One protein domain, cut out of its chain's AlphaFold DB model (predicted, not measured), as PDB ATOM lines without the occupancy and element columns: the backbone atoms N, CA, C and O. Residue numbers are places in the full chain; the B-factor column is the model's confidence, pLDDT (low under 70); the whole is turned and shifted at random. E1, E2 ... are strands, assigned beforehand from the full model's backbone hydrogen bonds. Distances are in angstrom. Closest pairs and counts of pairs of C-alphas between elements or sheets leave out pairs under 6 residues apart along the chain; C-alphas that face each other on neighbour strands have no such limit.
ATOM      1  N   LEU A 395     126.081 166.406 123.981       93.50
ATOM      2  CA  LEU A 395     126.302 167.530 123.086       93.50
ATOM      3  C   LEU A 395     125.818 168.822 123.764       93.50
ATOM      4  O   LEU A 395     124.703 168.884 124.285       93.50
ATOM      5  N   SER A 396     126.657 169.853 123.731       86.50
ATOM      6  CA  SER A 396     126.313 171.249 124.033       86.50
ATOM      7  C   SER A 396     126.317 172.070 122.729       86.50
ATOM      8  O   SER A 396     126.396 171.491 121.658       86.50
ATOM      9  N   GLU A 397     126.254 173.409 122.757       83.81
ATOM     10  CA  GLU A 397     126.262 174.216 121.516       83.81
ATOM     11  C   GLU A 397     127.467 173.939 120.600       83.81
ATOM     12  O   GLU A 397     127.318 173.909 119.382       83.81
ATOM     13  N   LYS A 398     128.668 173.779 121.172       89.06
ATOM     14  CA  LYS A 398     129.924 173.579 120.418       89.06
ATOM     15  C   LYS A 398     130.903 172.632 121.111       89.06
ATOM     16  O   LYS A 398     132.059 172.544 120.695       89.06
ATOM     17  N   SER A 399     130.479 171.944 122.170       92.00
ATOM     18  CA  SER A 399     131.336 171.025 122.921       92.00
ATOM     19  C   SER A 399     130.649 169.702 123.242       92.00
ATOM     20  O   SER A 399     129.428 169.587 123.155       92.00
ATOM     21  N   LEU A 400     131.455 168.715 123.619       92.12
ATOM     22  CA  LEU A 400     131.021 167.463 124.233       92.12
ATOM     23  C   LEU A 400     131.424 167.474 125.714       92.12
ATOM     24  O   LEU A 400     132.545 167.864 126.041       92.12
ATOM     25  N   SER A 401     130.529 167.052 126.608       89.94
ATOM     26  CA  SER A 401     130.780 166.999 128.057       89.94
ATOM     27  C   SER A 401     130.250 165.718 128.695       89.94
ATOM     28  O   SER A 401     129.280 165.134 128.225       89.94
ATOM     29  N   LEU A 402     130.855 165.288 129.803       90.81
ATOM     30  CA  LEU A 402     130.335 164.175 130.612       90.81
ATOM     31  C   LEU A 402     129.062 164.556 131.379       90.81
ATOM     32  O   LEU A 402     128.220 163.708 131.665       90.81
ATOM     33  N   GLU A 403     128.918 165.837 131.712       90.88
ATOM     34  CA  GLU A 403     127.741 166.362 132.392       90.88
ATOM     35  C   GLU A 403     126.623 166.638 131.388       90.88
ATOM     36  O   GLU A 403     126.847 167.250 130.338       90.88
ATOM     37  N   ALA A 404     125.414 166.191 131.724       91.00
ATOM     38  CA  ALA A 404     124.229 166.488 130.940       91.00
ATOM     39  C   ALA A 404     123.887 167.987 131.040       91.00
ATOM     40  O   ALA A 404     123.907 168.544 132.142       91.00
ATOM     41  N   PRO A 405     123.533 168.652 129.927       88.31
ATOM     42  CA  PRO A 405     123.120 170.046 129.971       88.31
ATOM     43  C   PRO A 405     121.823 170.197 130.777       88.31
ATOM     44  O   PRO A 405     120.893 169.403 130.651       88.31
ATOM     45  N   SER A 406     121.737 171.256 131.583       88.25
ATOM     46  CA  SER A 406     120.550 171.565 132.396       88.25
ATOM     47  C   SER A 406     119.374 172.120 131.584       88.25
ATOM     48  O   SER A 406     118.258 172.209 132.091       88.25
ATOM     49  N   THR A 407     119.616 172.517 130.331       87.31
ATOM     50  CA  THR A 407     118.620 173.094 129.420       87.31
ATOM     51  C   THR A 407     118.817 172.560 128.006       87.31
ATOM     52  O   THR A 407     119.945 172.309 127.579       87.31
ATOM     53  N   PHE A 408     117.716 172.401 127.270       86.44
ATOM     54  CA  PHE A 408     117.767 172.061 125.851       86.44
ATOM     55  C   PHE A 408     118.231 173.265 125.034       86.44
ATOM     56  O   PHE A 408     117.791 174.392 125.263       86.44
ATOM     57  N   LYS A 409     119.106 173.006 124.064       89.38
ATOM     58  CA  LYS A 409     119.588 173.992 123.099       89.38
ATOM     59  C   LYS A 409     119.532 173.408 121.698       89.38
ATOM     60  O   LYS A 409     119.708 172.204 121.527       89.38
ATOM     61  N   THR A 410     119.330 174.279 120.718       92.25
ATOM     62  CA  THR A 410     119.259 173.908 119.303       92.25
ATOM     63  C   THR A 410     120.473 174.455 118.570       92.25
ATOM     64  O   THR A 410     120.816 175.627 118.716       92.25
ATOM     65  N   VAL A 411     121.100 173.607 117.759       94.38
ATOM     66  CA  VAL A 411     122.114 173.999 116.777       94.38
ATOM     67  C   VAL A 411     121.522 173.732 115.402       94.38
ATOM     68  O   VAL A 411     121.101 172.612 115.128       94.38
ATOM     69  N   ALA A 412     121.473 174.757 114.557       94.81
ATOM     70  CA  ALA A 412     120.935 174.673 113.206       94.81
ATOM     71  C   ALA A 412     122.041 174.920 112.179       94.81
ATOM     72  O   ALA A 412     122.966 175.701 112.420       94.81
ATOM     73  N   TYR A 413     121.937 174.256 111.036       95.88
ATOM     74  CA  TYR A 413     122.827 174.429 109.897       95.88
ATOM     75  C   TYR A 413     122.066 174.118 108.607       95.88
ATOM     76  O   TYR A 413     121.096 173.365 108.616       95.88
ATOM     77  N   ASP A 414     122.519 174.708 107.506       95.62
ATOM     78  CA  ASP A 414     122.037 174.391 106.161       95.62
ATOM     79  C   ASP A 414     122.551 173.001 105.754       95.62
ATOM     80  O   ASP A 414     123.756 172.758 105.811       95.62
ATOM     81  N   SER A 415     121.667 172.074 105.374       94.00
ATOM     82  CA  SER A 415     122.054 170.680 105.096       94.00
ATOM     83  C   SER A 415     122.895 170.507 103.827       94.00
ATOM     84  O   SER A 415     123.602 169.507 103.702       94.00
ATOM     85  N   ALA A 416     122.847 171.462 102.894       91.62
ATOM     86  CA  ALA A 416     123.584 171.396 101.636       91.62
ATOM     87  C   ALA A 416     125.019 171.932 101.764       91.62
ATOM     88  O   ALA A 416     125.905 171.522 101.013       91.62
ATOM     89  N   THR A 417     125.256 172.866 102.689       94.62
ATOM     90  CA  THR A 417     126.512 173.633 102.763       94.62
ATOM     91  C   THR A 417     127.157 173.668 104.145       94.62
ATOM     92  O   THR A 417     128.337 174.010 104.255       94.62
ATOM     93  N   GLY A 418     126.411 173.336 105.198       95.19
ATOM     94  CA  GLY A 418     126.825 173.479 106.587       95.19
ATOM     95  C   GLY A 418     127.058 172.158 107.318       95.19
ATOM     96  O   GLY A 418     126.838 171.064 106.807       95.19
ATOM     97  N   SER A 419     127.519 172.280 108.562       95.19
ATOM     98  CA  SER A 419     127.630 171.180 109.520       95.19
ATOM     99  C   SER A 419     127.605 171.716 110.954       95.19
ATOM    100  O   SER A 419     127.916 172.885 111.201       95.19
ATOM    101  N   ALA A 420     127.253 170.857 111.912       95.19
ATOM    102  CA  ALA A 420     127.425 171.124 113.337       95.19
ATOM    103  C   ALA A 420     128.686 170.413 113.854       95.19
ATOM    104  O   ALA A 420     128.880 169.225 113.599       95.19
ATOM    105  N   VAL A 421     129.542 171.136 114.583       94.31
ATOM    106  CA  VAL A 421     130.825 170.619 115.087       94.31
ATOM    107  C   VAL A 421     130.906 170.802 116.597       94.31
ATOM    108  O   VAL A 421     130.737 171.913 117.104       94.31
ATOM    109  N   PHE A 422     131.224 169.716 117.300       94.44
ATOM    110  CA  PHE A 422     131.318 169.668 118.756       94.44
ATOM    111  C   PHE A 422     132.723 169.233 119.169       94.44
ATOM    112  O   PHE A 422     133.204 168.183 118.748       94.44
ATOM    113  N   TRP A 423     133.386 170.054 119.980       92.50
ATOM    114  CA  TRP A 423     134.773 169.845 120.388       92.50
ATOM    115  C   TRP A 423     134.883 169.231 121.782       92.50
ATOM    116  O   TRP A 423     134.110 169.553 122.685       92.50
ATOM    117  N   MET A 424     135.897 168.392 121.966       90.69
ATOM    118  CA  MET A 424     136.305 167.873 123.264       90.69
ATOM    119  C   MET A 424     137.823 167.880 123.346       90.69
ATOM    120  O   MET A 424     138.489 167.408 122.424       90.69
ATOM    121  N   GLU A 425     138.350 168.404 124.443       89.75
ATOM    122  CA  GLU A 425     139.751 168.217 124.810       89.75
ATOM    123  C   GLU A 425     139.862 166.949 125.653       89.75
ATOM    124  O   GLU A 425     138.987 166.658 126.471       89.75
ATOM    125  N   MET A 426     140.910 166.168 125.408       87.75
ATOM    126  CA  MET A 426     141.128 164.913 126.118       87.75
ATOM    127  C   MET A 426     141.857 165.227 127.423       87.75
ATOM    128  O   MET A 426     142.988 165.716 127.355       87.75
ATOM    129  N   PRO A 427     141.228 164.986 128.590       85.62
ATOM    130  CA  PRO A 427     141.776 165.400 129.881       85.62
ATOM    131  C   PRO A 427     142.948 164.532 130.339       85.62
ATOM    132  O   PRO A 427     143.674 164.935 131.237       85.62
ATOM    133  N   GLU A 428     143.089 163.342 129.755       89.38
ATOM    134  CA  GLU A 428     144.162 162.387 130.001       89.38
ATOM    135  C   GLU A 428     144.325 161.483 128.771       89.38
ATOM    136  O   GLU A 428     143.423 161.373 127.928       89.38
ATOM    137  N   ASP A 429     145.467 160.805 128.682       90.12
ATOM    138  CA  ASP A 429     145.695 159.768 127.682       90.12
ATOM    139  C   ASP A 429     144.642 158.656 127.832       90.12
ATOM    140  O   ASP A 429     144.474 158.069 128.900       90.12
ATOM    141  N   SER A 430     143.907 158.370 126.758       90.88
ATOM    142  CA  SER A 430     142.740 157.485 126.777       90.88
ATOM    143  C   SER A 430     142.705 156.566 125.560       90.88
ATOM    144  O   SER A 430     143.218 156.891 124.493       90.88
ATOM    145  N   GLU A 431     142.027 155.427 125.681       92.50
ATOM    146  CA  GLU A 431     141.752 154.528 124.560       92.50
ATOM    147  C   GLU A 431     140.248 154.303 124.416       92.50
ATOM    148  O   GLU A 431     139.551 154.027 125.392       92.50
ATOM    149  N   THR A 432     139.755 154.349 123.180       93.44
ATOM    150  CA  THR A 432     138.414 153.859 122.841       93.44
ATOM    151  C   THR A 432     138.536 152.720 121.842       93.44
ATOM    152  O   THR A 432     139.006 152.941 120.724       93.44
ATOM    153  N   THR A 433     138.080 151.529 122.229       94.75
ATOM    154  CA  THR A 433     138.091 150.335 121.377       94.75
ATOM    155  C   THR A 433     136.729 149.653 121.407       94.75
ATOM    156  O   THR A 433     136.269 149.214 122.463       94.75
ATOM    157  N   GLY A 434     136.083 149.556 120.245       93.88
ATOM    158  CA  GLY A 434     134.769 148.931 120.097       93.88
ATOM    159  C   GLY A 434     133.813 149.765 119.255       93.88
ATOM    160  O   GLY A 434     134.241 150.505 118.370       93.88
ATOM    161  N   PHE A 435     132.516 149.609 119.515       94.25
ATOM    162  CA  PHE A 435     131.452 150.284 118.776       94.25
ATOM    163  C   PHE A 435     131.213 151.710 119.276       94.25
ATOM    164  O   PHE A 435     131.327 152.002 120.465       94.25
ATOM    165  N   PHE A 436     130.835 152.587 118.350       94.50
ATOM    166  CA  PHE A 436     130.474 153.973 118.618       94.50
ATOM    167  C   PHE A 436     129.014 154.192 118.214       94.50
ATOM    168  O   PHE A 436     128.517 153.570 117.274       94.50
ATOM    169  N   LYS A 437     128.332 155.113 118.895       96.06
ATOM    170  CA  LYS A 437     126.961 155.507 118.566       96.06
ATOM    171  C   LYS A 437     126.765 156.992 118.820       96.06
ATOM    172  O   LYS A 437     127.147 157.486 119.879       96.06
ATOM    173  N   ALA A 438     126.093 157.670 117.900       96.88
ATOM    174  CA  ALA A 438     125.579 159.013 118.122       96.88
ATOM    175  C   ALA A 438     124.065 158.949 118.325       96.88
ATOM    176  O   ALA A 438     123.353 158.393 117.496       96.88
ATOM    177  N   ARG A 439     123.568 159.516 119.428       96.38
ATOM    178  CA  ARG A 439     122.131 159.727 119.632       96.38
ATOM    179  C   ARG A 439     121.818 161.197 119.409       96.38
ATOM    180  O   ARG A 439     122.244 162.028 120.207       96.38
ATOM    181  N   LEU A 440     121.078 161.501 118.349       96.25
ATOM    182  CA  LEU A 440     120.747 162.867 117.953       96.25
ATOM    183  C   LEU A 440     119.233 163.079 117.987       96.25
ATOM    184  O   LEU A 440     118.476 162.233 117.520       96.25
ATOM    185  N   MET A 441     118.800 164.209 118.536       95.62
ATOM    186  CA  MET A 441     117.419 164.678 118.430       95.62
ATOM    187  C   MET A 441     117.395 165.713 117.306       95.62
ATOM    188  O   MET A 441     117.972 166.786 117.466       95.62
ATOM    189  N   MET A 442     116.813 165.365 116.162       96.56
ATOM    190  CA  MET A 442     116.923 166.137 114.918       96.56
ATOM    191  C   MET A 442     115.540 166.495 114.381       96.56
ATOM    192  O   MET A 442     114.623 165.685 114.482       96.56
ATOM    193  N   SER A 443     115.406 167.665 113.767       96.50
ATOM    194  CA  SER A 443     114.218 168.086 113.018       96.50
ATOM    195  C   SER A 443     114.630 168.800 111.732       96.50
ATOM    196  O   SER A 443     115.731 169.347 111.650       96.50
ATOM    197  N   CYS A 444     113.739 168.810 110.741       96.44
ATOM    198  CA  CYS A 444     113.866 169.609 109.526       96.44
ATOM    199  C   CYS A 444     112.547 170.336 109.277       96.44
ATOM    200  O   CYS A 444     111.498 169.698 109.239       96.44
ATOM    201  N   ASP A 445     112.595 171.657 109.122       95.94
ATOM    202  CA  ASP A 445     111.392 172.477 108.931       95.94
ATOM    203  C   ASP A 445     110.941 172.527 107.461       95.94
ATOM    204  O   ASP A 445     109.781 172.823 107.182       95.94
ATOM    205  N   GLU A 446     111.846 172.243 106.519       95.94
ATOM    206  CA  GLU A 446     111.613 172.407 105.076       95.94
ATOM    207  C   GLU A 446     111.259 171.095 104.356       95.94
ATOM    208  O   GLU A 446     110.621 171.126 103.302       95.94
ATOM    209  N   HIS A 447     111.645 169.945 104.918       96.38
ATOM    210  CA  HIS A 447     111.515 168.633 104.282       96.38
ATOM    211  C   HIS A 447     110.953 167.573 105.236       96.38
ATOM    212  O   HIS A 447     111.069 167.676 106.455       96.38
ATOM    213  N   ASP A 448     110.367 166.527 104.657       96.31
ATOM    214  CA  ASP A 448     109.843 165.337 105.336       96.31
ATOM    215  C   ASP A 448     110.877 164.198 105.436       96.31
ATOM    216  O   ASP A 448     110.550 163.075 105.821       96.31
ATOM    217  N   GLU A 449     112.144 164.473 105.124       95.31
ATOM    218  CA  GLU A 449     113.239 163.507 105.180       95.31
ATOM    219  C   GLU A 449     114.550 164.173 105.606       95.31
ATOM    220  O   GLU A 449     114.779 165.357 105.350       95.31
ATOM    221  N   MET A 450     115.429 163.397 106.246       96.00
ATOM    222  CA  MET A 450     116.783 163.821 106.588       96.00
ATOM    223  C   MET A 450     117.778 162.668 106.465       96.00
ATOM    224  O   MET A 450     117.641 161.648 107.141       96.00
ATOM    225  N   ASP A 451     118.843 162.885 105.696       97.19
ATOM    226  CA  ASP A 451     120.029 162.031 105.706       97.19
ATOM    227  C   ASP A 451     121.054 162.617 106.675       97.19
ATOM    228  O   ASP A 451     121.547 163.729 106.481       97.19
ATOM    229  N   VAL A 452     121.366 161.880 107.742       97.69
ATOM    230  CA  VAL A 452     122.273 162.355 108.792       97.69
ATOM    231  C   VAL A 452     123.566 161.562 108.756       97.69
ATOM    232  O   VAL A 452     123.564 160.343 108.911       97.69
ATOM    233  N   TYR A 453     124.678 162.279 108.602       97.19
ATOM    234  CA  TYR A 453     126.032 161.733 108.606       97.19
ATOM    235  C   TYR A 453     126.773 162.203 109.854       97.19
ATOM    236  O   TYR A 453     126.723 163.378 110.218       97.19
ATOM    237  N   VAL A 454     127.486 161.287 110.502       96.88
ATOM    238  CA  VAL A 454     128.275 161.560 111.704       96.88
ATOM    239  C   VAL A 454     129.698 161.068 111.493       96.88
ATOM    240  O   VAL A 454     129.917 159.952 111.028       96.88
ATOM    241  N   GLN A 455     130.666 161.892 111.882       94.50
ATOM    242  CA  GLN A 455     132.085 161.563 111.859       94.50
ATOM    243  C   GLN A 455     132.704 161.927 113.210       94.50
ATOM    244  O   GLN A 455     132.526 163.038 113.704       94.50
ATOM    245  N   VAL A 456     133.457 160.994 113.787       93.38
ATOM    246  CA  VAL A 456     134.345 161.239 114.924       93.38
ATOM    247  C   VAL A 456     135.754 161.432 114.380       93.38
ATOM    248  O   VAL A 456     136.246 160.612 113.603       93.38
ATOM    249  N   GLU A 457     136.392 162.529 114.775       90.56
ATOM    250  CA  GLU A 457     137.684 162.958 114.245       90.56
ATOM    251  C   GLU A 457     138.650 163.293 115.370       90.56
ATOM    252  O   GLU A 457     138.256 163.752 116.443       90.56
ATOM    253  N   PRO A 503     135.976 156.874 113.158       92.12
ATOM    254  CA  PRO A 503     134.638 156.296 113.128       92.12
ATOM    255  C   PRO A 503     133.639 157.199 112.399       92.12
ATOM    256  O   PRO A 503     133.519 158.383 112.714       92.12
ATOM    257  N   SER A 504     132.885 156.629 111.466       92.94
ATOM    258  CA  SER A 504     131.806 157.312 110.754       92.94
ATOM    259  C   SER A 504     130.511 156.513 110.829       92.94
ATOM    260  O   SER A 504     130.532 155.318 111.112       92.94
ATOM    261  N   GLY A 505     129.373 157.158 110.620       94.44
ATOM    262  CA  GLY A 505     128.062 156.522 110.654       94.44
ATOM    263  C   GLY A 505     127.044 157.366 109.914       94.44
ATOM    264  O   GLY A 505     127.243 158.567 109.728       94.44
ATOM    265  N   GLN A 506     125.963 156.734 109.480       96.44
ATOM    266  CA  GLN A 506     124.908 157.423 108.753       96.44
ATOM    267  C   GLN A 506     123.552 156.771 109.007       96.44
ATOM    268  O   GLN A 506     123.482 155.570 109.278       96.44
ATOM    269  N   LEU A 507     122.488 157.568 108.947       97.50
ATOM    270  CA  LEU A 507     121.113 157.096 109.081       97.50
ATOM    271  C   LEU A 507     120.152 158.060 108.378       97.50
ATOM    272  O   LEU A 507     120.208 159.270 108.607       97.50
ATOM    273  N   ARG A 508     119.252 157.509 107.567       97.25
ATOM    274  CA  ARG A 508     118.086 158.202 107.020       97.25
ATOM    275  C   ARG A 508     116.964 158.201 108.049       97.25
ATOM    276  O   ARG A 508     116.598 157.147 108.574       97.25
ATOM    277  N   ALA A 509     116.407 159.371 108.336       96.81
ATOM    278  CA  ALA A 509     115.445 159.546 109.416       96.81
ATOM    279  C   ALA A 509     114.169 158.715 109.221       96.81
ATOM    280  O   ALA A 509     113.689 158.131 110.195       96.81
ATOM    281  N   SER A 510     113.662 158.578 107.991       95.56
ATOM    282  CA  SER A 510     112.467 157.758 107.738       95.56
ATOM    283  C   SER A 510     112.644 156.262 107.998       95.56
ATOM    284  O   SER A 510     111.647 155.562 108.184       95.56
ATOM    285  N   HIS A 511     113.884 155.768 108.054       94.88
ATOM    286  CA  HIS A 511     114.205 154.381 108.396       94.88
ATOM    287  C   HIS A 511     114.488 154.165 109.889       94.88
ATOM    288  O   HIS A 511     114.599 153.021 110.335       94.88
ATOM    289  N   ALA A 512     114.585 155.232 110.686       92.06
ATOM    290  CA  ALA A 512     114.880 155.168 112.114       92.06
ATOM    291  C   ALA A 512     113.636 154.783 112.947       92.06
ATOM    292  O   ALA A 512     113.175 155.547 113.796       92.06
ATOM    293  N   LEU A 513     113.062 153.605 112.673       86.38
ATOM    294  CA  LEU A 513     111.767 153.169 113.209       86.38
ATOM    295  C   LEU A 513     111.883 151.960 114.133       86.38
ATOM    296  O   LEU A 513     111.893 152.106 115.354       86.38
ATOM    297  N   ALA A 514     111.941 150.770 113.539       90.38
ATOM    298  CA  ALA A 514     112.013 149.500 114.235       90.38
ATOM    299  C   ALA A 514     113.448 148.988 114.195       90.38
ATOM    300  O   ALA A 514     114.104 148.992 113.147       90.38
ATOM    301  N   LYS A 515     113.916 148.570 115.364       92.88
ATOM    302  CA  LYS A 515     115.202 147.913 115.526       92.88
ATOM    303  C   LYS A 515     114.986 146.413 115.602       92.88
ATOM    304  O   LYS A 515     113.958 145.972 116.109       92.88
ATOM    305  N   ASP A 516     115.970 145.670 115.134       90.00
ATOM    306  CA  ASP A 516     116.059 144.240 115.364       90.00
ATOM    307  C   ASP A 516     116.331 144.037 116.859       90.00
ATOM    308  O   ASP A 516     117.408 144.384 117.350       90.00
ATOM    309  N   GLU A 517     115.327 143.568 117.602       88.06
ATOM    310  CA  GLU A 517     115.417 143.391 119.056       88.06
ATOM    311  C   GLU A 517     116.422 142.306 119.458       88.06
ATOM    312  O   GLU A 517     116.971 142.373 120.556       88.06
ATOM    313  N   GLU A 518     116.676 141.330 118.583       86.44
ATOM    314  CA  GLU A 518     117.585 140.216 118.849       86.44
ATOM    315  C   GLU A 518     119.043 140.646 118.657       86.44
ATOM    316  O   GLU A 518     119.899 140.340 119.487       86.44
ATOM    317  N   ASN A 519     119.319 141.405 117.592       85.69
ATOM    318  CA  ASN A 519     120.686 141.757 117.199       85.69
ATOM    319  C   ASN A 519     121.141 143.149 117.670       85.69
ATOM    320  O   ASN A 519     122.340 143.448 117.657       85.69
ATOM    321  N   SER A 520     120.223 144.017 118.103       91.12
ATOM    322  CA  SER A 520     120.580 145.360 118.577       91.12
ATOM    323  C   SER A 520     121.171 145.355 119.982       91.12
ATOM    324  O   SER A 520     120.614 144.795 120.923       91.12
ATOM    325  N   THR A 521     122.236 146.133 120.172       90.19
ATOM    326  CA  THR A 521     122.749 146.487 121.506       90.19
ATOM    327  C   THR A 521     122.620 147.989 121.760       90.19
ATOM    328  O   THR A 521     122.366 148.774 120.843       90.19
ATOM    329  N   GLU A 522     122.839 148.440 123.005       87.88
ATOM    330  CA  GLU A 522     122.843 149.882 123.299       87.88
ATOM    331  C   GLU A 522     123.889 150.631 122.454       87.88
ATOM    332  O   GLU A 522     123.631 151.766 122.050       87.88
ATOM    333  N   ALA A 523     125.040 150.020 122.168       88.31
ATOM    334  CA  ALA A 523     126.133 150.636 121.414       88.31
ATOM    335  C   ALA A 523     126.062 150.391 119.898       88.31
ATOM    336  O   ALA A 523     126.678 151.133 119.139       88.31
ATOM    337  N   GLN A 524     125.310 149.385 119.456       90.69
ATOM    338  CA  GLN A 524     125.181 148.996 118.055       90.69
ATOM    339  C   GLN A 524     123.702 148.734 117.739       90.69
ATOM    340  O   GLN A 524     123.262 147.586 117.770       90.69
ATOM    341  N   PRO A 525     122.902 149.789 117.501       93.06
ATOM    342  CA  PRO A 525     121.537 149.614 117.023       93.06
ATOM    343  C   PRO A 525     121.553 149.013 115.614       93.06
ATOM    344  O   PRO A 525     122.319 149.463 114.760       93.06
ATOM    345  N   ASP A 526     120.677 148.044 115.370       91.62
ATOM    346  CA  ASP A 526     120.442 147.469 114.052       91.62
ATOM    347  C   ASP A 526     118.985 147.706 113.659       91.62
ATOM    348  O   ASP A 526     118.079 147.372 114.415       91.62
ATOM    349  N   TYR A 527     118.745 148.348 112.519       94.31
ATOM    350  CA  TYR A 527     117.391 148.677 112.070       94.31
ATOM    351  C   TYR A 527     116.884 147.629 111.079       94.31
ATOM    352  O   TYR A 527     117.657 147.061 110.303       94.31
ATOM    353  N   ASN A 528     115.571 147.397 111.069       92.75
ATOM    354  CA  ASN A 528     114.952 146.415 110.172       92.75
ATOM    355  C   ASN A 528     114.957 146.886 108.714       92.75
ATOM    356  O   ASN A 528     115.105 146.074 107.808       92.75
ATOM    357  N   PHE A 529     114.832 148.202 108.502       94.94
ATOM    358  CA  PHE A 529     114.777 148.860 107.191       94.94
ATOM    359  C   PHE A 529     113.639 148.398 106.257       94.94
ATOM    360  O   PHE A 529     113.606 148.787 105.093       94.94
ATOM    361  N   ASP A 530     112.681 147.628 106.761       93.62
ATOM    362  CA  ASP A 530     111.522 147.077 106.044       93.62
ATOM    363  C   ASP A 530     110.434 148.118 105.730       93.62
ATOM    364  O   ASP A 530     109.582 147.919 104.863       93.62
ATOM    365  N   LYS A 531     110.456 149.253 106.431       92.75
ATOM    366  CA  LYS A 531     109.489 150.334 106.273       92.75
ATOM    367  C   LYS A 531     110.147 151.704 106.364       92.75
ATOM    368  O   LYS A 531     111.103 151.910 107.109       92.75
ATOM    369  N   LYS A 532     109.547 152.655 105.648       93.62
ATOM    370  CA  LYS A 532     109.818 154.090 105.741       93.62
ATOM    371  C   LYS A 532     108.615 154.824 106.310       93.62
ATOM    372  O   LYS A 532     107.477 154.555 105.919       93.62
ATOM    373  N   VAL A 533     108.860 155.764 107.212       94.81
ATOM    374  CA  VAL A 533     107.851 156.705 107.705       94.81
ATOM    375  C   VAL A 533     108.444 158.105 107.587       94.81
ATOM    376  O   VAL A 533     109.347 158.427 108.360       94.81
ATOM    377  N   PRO A 534     107.973 158.917 106.624       95.06
ATOM    378  CA  PRO A 534     108.411 160.298 106.482       95.06
ATOM    379  C   PRO A 534     108.209 161.092 107.772       95.06
ATOM    380  O   PRO A 534     107.339 160.788 108.592       95.06
ATOM    381  N   LEU A 535     109.020 162.124 107.939       95.38
ATOM    382  CA  LEU A 535     108.885 163.093 109.010       95.38
ATOM    383  C   LEU A 535     107.737 164.052 108.709       95.38
ATOM    384  O   LEU A 535     107.487 164.414 107.563       95.38
ATOM    385  N   THR A 536     107.077 164.542 109.751       96.75
ATOM    386  CA  THR A 536     106.339 165.802 109.605       96.75
ATOM    387  C   THR A 536     107.343 166.959 109.682       96.75
ATOM    388  O   THR A 536     108.185 166.935 110.577       96.75
ATOM    389  N   PRO A 537     107.291 167.982 108.809       97.00
ATOM    390  CA  PRO A 537     108.179 169.135 108.936       97.00
ATOM    391  C   PRO A 537     108.113 169.764 110.339       97.00
ATOM    392  O   PRO A 537     107.028 169.984 110.884       97.00
ATOM    393  N   GLY A 538     109.277 169.995 110.944       95.56
ATOM    394  CA  GLY A 538     109.448 170.453 112.327       95.56
ATOM    395  C   GLY A 538     109.340 169.360 113.400       95.56
ATOM    396  O   GLY A 538     109.569 169.628 114.581       95.56
ATOM    397  N   GLU A 539     109.026 168.116 113.031       96.06
ATOM    398  CA  GLU A 539     109.025 166.983 113.957       96.06
ATOM    399  C   GLU A 539     110.442 166.686 114.454       96.06
ATOM    400  O   GLU A 539     111.372 166.489 113.671       96.06
ATOM    401  N   VAL A 540     110.597 166.581 115.776       96.06
ATOM    402  CA  VAL A 540     111.848 166.136 116.391       96.06
ATOM    403  C   VAL A 540     111.874 164.609 116.462       96.06
ATOM    404  O   VAL A 540     111.142 163.997 117.241       96.06
ATOM    405  N   ARG A 541     112.768 163.988 115.691       95.62
ATOM    406  CA  ARG A 541     113.017 162.542 115.661       95.62
ATOM    407  C   ARG A 541     114.288 162.195 116.434       95.62
ATOM    408  O   ARG A 541     115.321 162.846 116.287       95.62
ATOM    409  N   ALA A 542     114.224 161.138 117.244       95.75
ATOM    410  CA  ALA A 542     115.406 160.550 117.866       95.75
ATOM    411  C   ALA A 542     116.096 159.594 116.885       95.75
ATOM    412  O   ALA A 542     115.486 158.624 116.441       95.75
ATOM    413  N   LEU A 543     117.368 159.841 116.589       97.25
ATOM    414  CA  LEU A 543     118.195 159.031 115.701       97.25
ATOM    415  C   LEU A 543     119.322 158.394 116.514       97.25
ATOM    416  O   LEU A 543     120.224 159.091 116.975       97.25
ATOM    417  N   ASP A 544     119.272 157.076 116.707       97.06
ATOM    418  CA  ASP A 544     120.403 156.310 117.238       97.06
ATOM    419  C   ASP A 544     121.241 155.818 116.047       97.06
ATOM    420  O   ASP A 544     120.909 154.808 115.431       97.06
ATOM    421  N   ILE A 545     122.291 156.558 115.699       97.31
ATOM    422  CA  ILE A 545     123.133 156.329 114.522       97.31
ATOM    423  C   ILE A 545     124.302 155.419 114.922       97.31
ATOM    424  O   ILE A 545     125.131 155.844 115.739       97.31
ATOM    425  N   PRO A 546     124.396 154.186 114.387       95.25
ATOM    426  CA  PRO A 546     125.553 153.330 114.607       95.25
ATOM    427  C   PRO A 546     126.752 153.880 113.829       95.25
ATOM    428  O   PRO A 546     126.638 154.247 112.659       95.25
ATOM    429  N   LEU A 547     127.912 153.929 114.478       94.50
ATOM    430  CA  LEU A 547     129.177 154.277 113.840       94.50
ATOM    431  C   LEU A 547     130.055 153.028 113.727       94.50
ATOM    432  O   LEU A 547     129.944 152.081 114.510       94.50
ATOM    433  N   ARG A 548     130.962 153.042 112.749       91.69
ATOM    434  CA  ARG A 548     131.924 151.960 112.523       91.69
ATOM    435  C   ARG A 548     132.744 151.681 113.789       91.69
ATOM    436  O   ARG A 548     133.165 152.637 114.447       91.69
ATOM    437  N   PRO A 549     133.004 150.404 114.125       93.06
ATOM    438  CA  PRO A 549     133.891 150.085 115.230       93.06
ATOM    439  C   PRO A 549     135.315 150.543 114.927       93.06
ATOM    440  O   PRO A 549     135.745 150.561 113.772       93.06
ATOM    441  N   TYR A 550     136.047 150.905 115.975       92.00
ATOM    442  CA  TYR A 550     137.405 151.421 115.838       92.00
ATOM    443  C   TYR A 550     138.215 151.212 117.117       92.00
ATOM    444  O   TYR A 550     137.643 151.198 118.206       92.00
ATOM    445  N   GLY A 551     139.538 151.091 116.983       93.56
ATOM    446  CA  GLY A 551     140.499 151.171 118.088       93.56
ATOM    447  C   GLY A 551     141.331 152.448 117.989       93.56
ATOM    448  O   GLY A 551     142.160 152.567 117.087       93.56
ATOM    449  N   LEU A 552     141.106 153.411 118.885       91.62
ATOM    450  CA  LEU A 552     141.760 154.724 118.897       91.62
ATOM    451  C   LEU A 552     142.497 154.981 120.199       91.62
ATOM    452  O   LEU A 552     141.919 154.844 121.275       91.62
ATOM    453  N   TYR A 553     143.725 155.473 120.068       90.81
ATOM    454  CA  TYR A 553     144.431 156.165 121.131       90.81
ATOM    455  C   TYR A 553     144.201 157.674 121.032       90.81
ATOM    456  O   TYR A 553     144.403 158.310 119.985       90.81
ATOM    457  N   TRP A 554     143.825 158.253 122.161       87.56
ATOM    458  CA  TRP A 554     143.611 159.669 122.368       87.56
ATOM    459  C   TRP A 554     144.715 160.179 123.274       87.56
ATOM    460  O   TRP A 554     144.836 159.747 124.415       87.56
ATOM    461  N   LYS A 555     145.531 161.086 122.744       84.31
ATOM    462  CA  LYS A 555     146.547 161.754 123.546       84.31
ATOM    463  C   LYS A 555     145.915 162.935 124.276       84.31
ATOM    464  O   LYS A 555     145.171 163.687 123.645       84.31
TER     465      LYS A 555
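AT A GLANCE: This is residues 395 to 457 and 503 to 555 of the 558 residues of the protein "PepX_C domain-containing protein" of Fusarium oxysporum f. sp. narcissi (UniProt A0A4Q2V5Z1). With little regular structure, the model is a long, bent two-stranded ribbon, E1 and E4, with a shorter ribbon, E2 and E3, packed on it through E3; long loops lie to either side, residues 395 to 424 and 515 to 528. The printed part has 116 residues, 37 of them in strands E1, E2, E3 and E4, with no named helix: all strand, two antiparallel sheets. It is compact, radius of gyration of the C-alphas 15.3 A, spanning 43 by 34 by 29 A.

HOW THE PARTS SIT: E1, residues 430 to 442, is antiparallel to E4, residues 541 to 554, with N 430 and O 554 2.9 A apart, within hydrogen-bond range. E2, residues 451 to 455, is antiparallel to E3, residues 504 to 508, with N 454 and O 505 at 2.8 A. The closest C-alphas of E3 and E4, Gly 505 and Leu 547, are 4.1 A apart.

IN THESE COORDINATES: E1 starts at C-alpha 430 (142.740, 157.485, 126.777), is 29.7 A long and bends by 88 degrees at residue 433. E2 measures 13.5 A and E3 14.2 A. E4, 31.5 A, bends by 90 degrees at residue 551 and ends at C-alpha 554 (143.611, 159.669, 122.368).

THE WHOLE: Residues 458 to 502 are not printed; C-alphas 457 and 503 are 7.4 A apart. E3 to E4 is a long link. No printed residue is under pLDDT 70.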